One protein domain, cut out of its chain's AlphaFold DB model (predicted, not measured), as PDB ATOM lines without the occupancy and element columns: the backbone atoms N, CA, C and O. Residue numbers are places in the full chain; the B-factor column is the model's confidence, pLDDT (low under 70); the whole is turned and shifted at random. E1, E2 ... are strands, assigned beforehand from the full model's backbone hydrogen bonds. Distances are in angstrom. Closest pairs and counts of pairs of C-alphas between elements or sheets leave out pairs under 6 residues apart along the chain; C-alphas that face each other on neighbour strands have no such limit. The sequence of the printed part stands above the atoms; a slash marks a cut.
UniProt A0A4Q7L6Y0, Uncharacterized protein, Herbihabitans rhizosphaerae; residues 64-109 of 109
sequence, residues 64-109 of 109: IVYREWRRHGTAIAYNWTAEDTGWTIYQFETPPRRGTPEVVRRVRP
ATOM      1  N   ILE A  64      58.140 -86.896 215.660       70.94
ATOM      2  CA  ILE A  64      59.187 -86.515 216.616       70.94
ATOM      3  C   ILE A  64      60.199 -87.654 216.739       70.94
ATOM      4  O   ILE A  64      59.849 -88.826 216.880       70.94
ATOM      5  N   VAL A  65      61.483 -87.312 216.726       78.75
ATOM      6  CA  VAL A  65      62.589 -88.251 216.927       78.75
ATOM      7  C   VAL A  65      63.223 -88.007 218.288       78.75
ATOM      8  O   VAL A  65      63.677 -86.900 218.578       78.75
ATOM      9  N   TYR A  66      63.313 -89.069 219.082       78.69
ATOM     10  CA  TYR A  66      64.114 -89.121 220.298       78.69
ATOM     11  C   TYR A  66      65.500 -89.682 219.981       78.69
ATOM     12  O   TYR A  66      65.635 -90.767 219.395       78.69
ATOM     13  N   ARG A  67      66.533 -88.941 220.375       81.94
ATOM     14  CA  ARG A  67      67.931 -89.328 220.211       81.94
ATOM     15  C   ARG A  67      68.644 -89.321 221.544       81.94
ATOM     16  O   ARG A  67      68.497 -88.386 222.326       81.94
ATOM     17  N   GLU A  68      69.477 -90.329 221.751       84.19
ATOM     18  CA  GLU A  68      70.223 -90.509 222.988       84.19
ATOM     19  C   GLU A  68      71.714 -90.683 222.692       84.19
ATOM     20  O   GLU A  68      72.114 -91.403 221.773       84.19
ATOM     21  N   TRP A  69      72.551 -90.017 223.483       86.38
ATOM     22  CA  TRP A  69      73.991 -90.233 223.502       86.38
ATOM     23  C   TRP A  69      74.326 -91.106 224.697       86.38
ATOM     24  O   TRP A  69      74.078 -90.728 225.844       86.38
ATOM     25  N   ARG A  70      74.941 -92.258 224.426       84.94
ATOM     26  CA  ARG A  70      75.390 -93.195 225.453       84.94
ATOM     27  C   ARG A  70      76.904 -93.193 225.585       84.94
ATOM     28  O   ARG A  70      77.635 -93.125 224.598       84.94
ATOM     29  N   ARG A  71      77.385 -93.345 226.815       83.12
ATOM     30  CA  ARG A  71      78.787 -93.617 227.126       83.12
ATOM     31  C   ARG A  71      78.854 -94.778 228.107       83.12
ATOM     32  O   ARG A  71      78.288 -94.701 229.188       83.12
ATOM     33  N   HIS A  72      79.543 -95.852 227.721       87.06
ATOM     34  CA  HIS A  72      79.633 -97.089 228.514       87.06
ATOM     35  C   HIS A  72      78.256 -97.646 228.937       87.06
ATOM     36  O   HIS A  72      78.102 -98.145 230.045       87.06
ATOM     37  N   GLY A  73      77.251 -97.538 228.059       79.25
ATOM     38  CA  GLY A  73      75.881 -97.994 228.326       79.25
ATOM     39  C   GLY A  73      75.001 -97.006 229.100       79.25
ATOM     40  O   GLY A  73      73.794 -97.212 229.163       79.25
ATOM     41  N   THR A  74      75.564 -95.915 229.620       79.81
ATOM     42  CA  THR A  74      74.826 -94.881 230.359       79.81
ATOM     43  C   THR A  74      74.425 -93.734 229.436       79.81
ATOM     44  O   THR A  74      75.274 -93.213 228.710       79.81
ATOM     45  N   ALA A  75      73.158 -93.313 229.481       79.38
ATOM     46  CA  ALA A  75      72.692 -92.102 228.806       79.38
ATOM     47  C   ALA A  75      73.361 -90.863 229.426       79.38
ATOM     48  O   ALA A  75      73.266 -90.644 230.632       79.38
ATOM     49  N   ILE A  76      74.061 -90.069 228.611       84.62
ATOM     50  CA  ILE A  76      74.779 -88.859 229.054       84.62
ATOM     51  C   ILE A  76      74.193 -87.562 228.494       84.62
ATOM     52  O   ILE A  76      74.476 -86.494 229.019       84.62
ATOM     53  N   ALA A  77      73.409 -87.644 227.423       82.75
ATOM     54  CA  ALA A  77      72.647 -86.535 226.864       82.75
ATOM     55  C   ALA A  77      71.518 -87.109 226.011       82.75
ATOM     56  O   ALA A  77      71.641 -88.218 225.481       82.75
ATOM     57  N   TYR A  78      70.447 -86.348 225.831       81.12
ATOM     58  CA  TYR A  78      69.390 -86.719 224.899       81.12
ATOM     59  C   TYR A  78      68.645 -85.495 224.385       81.12
ATOM     60  O   TYR A  78      68.638 -84.434 225.016       81.12
ATOM     61  N   ASN A  79      68.018 -85.638 223.220       81.12
ATOM     62  CA  ASN A  79      67.145 -84.613 222.680       81.12
ATOM     63  C   ASN A  79      65.914 -85.198 221.985       81.12
ATOM     64  O   ASN A  79      65.891 -86.349 221.548       81.12
ATOM     65  N   TRP A  80      64.891 -84.356 221.897       73.62
ATOM     66  CA  TRP A  80      63.689 -84.576 221.111       73.62
ATOM     67  C   TRP A  80      63.672 -83.535 220.007       73.62
ATOM     68  O   TRP A  80      63.798 -82.339 220.283       73.62
ATOM     69  N   THR A  81      63.534 -83.974 218.762       77.44
ATOM     70  CA  THR A  81      63.480 -83.070 217.609       77.44
ATOM     71  C   THR A  81      62.288 -83.380 216.728       77.44
ATOM     72  O   THR A  81      62.026 -84.557 216.482       77.44
ATOM     73  N   ALA A  82      61.669 -82.361 216.153       76.62
ATOM     74  CA  ALA A  82      60.747 -82.555 215.040       76.62
ATOM     75  C   ALA A  82      61.526 -83.102 213.819       76.62
ATOM     76  O   ALA A  82      62.570 -82.559 213.450       76.62
ATOM     77  N   GLU A  83      61.095 -84.231 213.250       78.00
ATOM     78  CA  GLU A  83      61.808 -84.961 212.184       78.00
ATOM     79  C   GLU A  83      61.858 -84.165 210.875       78.00
ATOM     80  O   GLU A  83      62.839 -84.242 210.141       78.00
ATOM     81  N   ASP A  84      60.809 -83.394 210.607       78.31
ATOM     82  CA  ASP A  84      60.602 -82.608 209.393       78.31
ATOM     83  C   ASP A  84      61.479 -81.349 209.331       78.31
ATOM     84  O   ASP A  84      61.999 -80.996 208.274       78.31
ATOM     85  N   THR A  85      61.670 -80.684 210.468       73.50
ATOM     86  CA  THR A  85      62.396 -79.409 210.570       73.50
ATOM     87  C   THR A  85      63.777 -79.551 211.204       73.50
ATOM     88  O   THR A  85      64.611 -78.656 211.078       73.50
ATOM     89  N   GLY A  86      64.034 -80.650 211.918       74.44
ATOM     90  CA  GLY A  86      65.236 -80.829 212.733       74.44
ATOM     91  C   GLY A  86      65.285 -79.918 213.965       74.44
ATOM     92  O   GLY A  86      66.318 -79.857 214.632       74.44
ATOM     93  N   TRP A  87      64.196 -79.206 214.272       75.06
ATOM     94  CA  TRP A  87      64.125 -78.290 215.404       75.06
ATOM     95  C   TRP A  87      64.164 -79.049 216.732       75.06
ATOM     96  O   TRP A  87      63.427 -80.018 216.922       75.06
ATOM     97  N   THR A  88      65.002 -78.598 217.667       71.38
ATOM     98  CA  THR A  88      65.086 -79.181 219.012       71.38
ATOM     99  C   THR A  88      63.918 -78.703 219.866       71.38
ATOM    100  O   THR A  88      63.851 -77.536 220.245       71.38
ATOM    101  N   ILE A  89      63.029 -79.635 220.201       68.06
ATOM    102  CA  ILE A  89      61.887 -79.414 221.091       68.06
ATOM    103  C   ILE A  89      62.360 -79.437 222.544       68.06
ATOM    104  O   ILE A  89      62.023 -78.543 223.310       68.06
ATOM    105  N   TYR A  90      63.179 -80.432 222.903       69.88
ATOM    106  CA  TYR A  90      63.764 -80.568 224.234       69.88
ATOM    107  C   TYR A  90      65.184 -81.119 224.168       69.88
ATOM    108  O   TYR A  90      65.509 -81.917 223.288       69.88
ATOM    109  N   GLN A  91      66.014 -80.727 225.132       71.19
ATOM    110  CA  GLN A  91      67.360 -81.247 225.301       71.19
ATOM    111  C   GLN A  91      67.717 -81.328 226.786       71.19
ATOM    112  O   GLN A  91      67.577 -80.348 227.520       71.19
ATOM    113  N   PHE A  92      68.235 -82.481 227.195       66.19
ATOM    114  CA  PHE A  92      68.887 -82.676 228.483       66.19
ATOM    115  C   PHE A  92      70.394 -82.806 228.276       66.19
ATOM    116  O   PHE A  92      70.832 -83.602 227.439       66.19
ATOM    117  N   GLU A  93      71.163 -82.039 229.061       75.94
ATOM    118  CA  GLU A  93      72.616 -81.853 228.910       75.94
ATOM    119  C   GLU A  93      73.000 -81.283 227.529       75.94
ATOM    120  O   GLU A  93      72.188 -81.202 226.612       75.94
ATOM    121  N   THR A  94      74.229 -80.795 227.347       72.12
ATOM    122  CA  THR A  94      74.685 -80.400 225.998       72.12
ATOM    123  C   THR A  94      75.242 -81.631 225.285       72.12
ATOM    124  O   THR A  94      76.206 -82.205 225.797       72.12
ATOM    125  N   PRO A  95      74.706 -82.040 224.114       71.19
ATOM    126  CA  PRO A  95      75.233 -83.170 223.369       71.19
ATOM    127  C   PRO A  95      76.733 -83.012 223.121       71.19
ATOM    128  O   PRO A  95      77.199 -81.912 222.789       71.19
ATOM    129  N   PRO A  96      77.520 -84.087 223.259       73.00
ATOM    130  CA  PRO A  96      78.937 -84.022 222.956       73.00
ATOM    131  C   PRO A  96      79.138 -83.611 221.492       73.00
ATOM    132  O   PRO A  96      78.463 -84.095 220.588       73.00
ATOM    133  N   ARG A  97      80.123 -82.736 221.238       71.06
ATOM    134  CA  ARG A  97      80.445 -82.240 219.881       71.06
ATOM    135  C   ARG A  97      80.818 -83.351 218.887       71.06
ATOM    136  O   ARG A  97      80.880 -83.096 217.689       71.06
ATOM    137  N   ARG A  98      81.150 -84.549 219.377       68.31
ATOM    138  CA  ARG A  98      81.500 -85.734 218.588       68.31
ATOM    139  C   ARG A  98      80.736 -86.942 219.123       68.31
ATOM    140  O   ARG A  98      80.602 -87.087 220.335       68.31
ATOM    141  N   GLY A  99      80.320 -87.817 218.212       64.31
ATOM    142  CA  GLY A  99      79.522 -89.008 218.503       64.31
ATOM    143  C   GLY A  99      78.163 -88.930 217.817       64.31
ATOM    144  O   GLY A  99      77.453 -87.932 217.946       64.31
ATOM    145  N   THR A 100      77.819 -89.973 217.066       72.62
ATOM    146  CA  THR A 100      76.490 -90.102 216.465       72.62
ATOM    147  C   THR A 100      75.532 -90.550 217.564       72.62
ATOM    148  O   THR A 100      75.804 -91.579 218.185       72.62
ATOM    149  N   PRO A 101      74.456 -89.802 217.853       78.06
ATOM    150  CA  PRO A 101      73.422 -90.307 218.741       78.06
ATOM    151  C   PRO A 101      72.783 -91.557 218.150       78.06
ATOM    152  O   PRO A 101      72.632 -91.680 216.931       78.06
ATOM    153  N   GLU A 102      72.307 -92.430 219.021       80.19
ATOM    154  CA  GLU A 102      71.404 -93.491 218.611       80.19
ATOM    155  C   GLU A 102      69.993 -92.907 218.499       80.19
ATOM    156  O   GLU A 102      69.521 -92.189 219.386       80.19
ATOM    157  N   VAL A 103      69.314 -93.180 217.381       74.94
ATOM    158  CA  VAL A 103      67.875 -92.917 217.282       74.94
ATOM    159  C   VAL A 103      67.185 -93.999 218.090       74.94
ATOM    160  O   VAL A 103      67.101 -95.145 217.652       74.94
ATOM    161  N   VAL A 104      66.716 -93.629 219.273       72.44
ATOM    162  CA  VAL A 104      66.105 -94.578 220.203       72.44
ATOM    163  C   VAL A 104      64.619 -94.742 219.902       72.44
ATOM    164  O   VAL A 104      64.094 -95.849 219.993       72.44
ATOM    165  N   ARG A 105      63.928 -93.668 219.497       65.81
ATOM    166  CA  ARG A 105      62.493 -93.732 219.194       65.81
ATOM    167  C   ARG A 105      62.087 -92.740 218.113       65.81
ATOM    168  O   ARG A 105      62.615 -91.633 218.028       65.81
ATOM    169  N   ARG A 106      61.098 -93.144 217.314       64.38
ATOM    170  CA  ARG A 106      60.301 -92.258 216.464       64.38
ATOM    171  C   ARG A 106      58.865 -92.284 216.966       64.38
ATOM    172  O   ARG A 106      58.279 -93.358 217.060       64.38
ATOM    173  N   VAL A 107      58.330 -91.122 217.301       58.31
ATOM    174  CA  VAL A 107      56.915 -90.923 217.604       58.31
ATOM    175  C   VAL A 107      56.274 -90.440 216.314       58.31
ATOM    176  O   VAL A 107      56.663 -89.401 215.781       58.31
ATOM    177  N   ARG A 108      55.366 -91.245 215.765       57.62
ATOM    178  CA  ARG A 108      54.500 -90.823 214.666       57.62
ATOM    179  C   ARG A 108      53.154 -90.402 215.260       57.62
ATOM    180  O   ARG A 108      52.784 -91.005 216.269       57.62
ATOM    181  N   PRO A 109      52.483 -89.406 214.666       55.69
ATOM    182  CA  PRO A 109      51.124 -89.035 215.046       55.69
ATOM    183  C   PRO A 109      50.157 -90.217 214.946       55.69
ATOM    184  O   PRO A 109      50.394 -91.097 214.078       55.69
TER     185      PRO A 109
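This is residues 64 to 109 of the 109 residues of an uncharacterized protein of Herbihabitans rhizosphaerae (UniProt A0A4Q7L6Y0). A single twisted sheet of four strands makes an elongated slab: the hairpin of E1 and E2 forms its middle, E3 lies along one edge and E4 along the other. E2 bends by 54 degrees near the turn of that hairpin, and the link from E3 to E4, residues 93 to 101, swings back across the sheet from one edge to the other. The printed part has 46 residues and no named helix; its named strands come in the order E1, E2, E3, E4 along the chain, and the sheet, ordered E3, E2, E1, E4, is antiparallel throughout. The class is all strand, and the whole is compact, with a radius of gyration of the C-alphas of 10.5 A and spans of 32 by 17 by 15 A.

Start at E1, residues 64 to 71, and go through the tight link to E2, residues 74 to 82: the two form an antiparallel hairpin, their directions at 161 degrees. Look at N 69 and O 77, 2.8 A apart and within hydrogen-bond range; C-alphas 78 and 68 face each other at 4.3 A. E2 bends by 54 degrees at residue 77. Another tight link leads to E3, residues 88 to 92, which forms a hairpin with E2 at 167 degrees; here N 80 and O 90 are within hydrogen-bond range at 2.9 A, and C-alphas 91 and 79 face each other at 4.3 A. E1, E2 and E3 are a meander, each strand the antiparallel neighbour of the one before. Go on through the short link to E4, residues 102 to 107, which is apart from E3 and antiparallel to E1 at 157 degrees. There N 107 and O 64 are within hydrogen-bond range at 2.8 A, and C-alphas 65 and 106 face each other at 4.6 A. With this pairing of first and fourth strand, E1 to E4 are a Greek key. E3 and E4 are the edge strands, and from edge to edge the strands' lines turn by 49 degrees.

Find C-alpha 64 at (59.187, -86.515, 216.616); from there E1 runs 23.3 A to C-alpha 71 at (78.787, -93.617, 227.126). E2, residues 74 to 82, is the longest strand by residues and spans 24.2 A. E3, residues 88 to 92, covers 10.8 A. E4, residues 102 to 107, covers 14.7 A and ends at C-alpha 107 at (56.915, -90.923, 217.604).

The C-alphas of His 72 and Pro 109 are the two farthest apart, at 32.5 A. The printed part has no cut and no long link, and it ends at the chain's last residue. Its mean pLDDT is 74.6; look for values under 70 at residues 89 to 90, 92, 98 to 99 and 105 to 109.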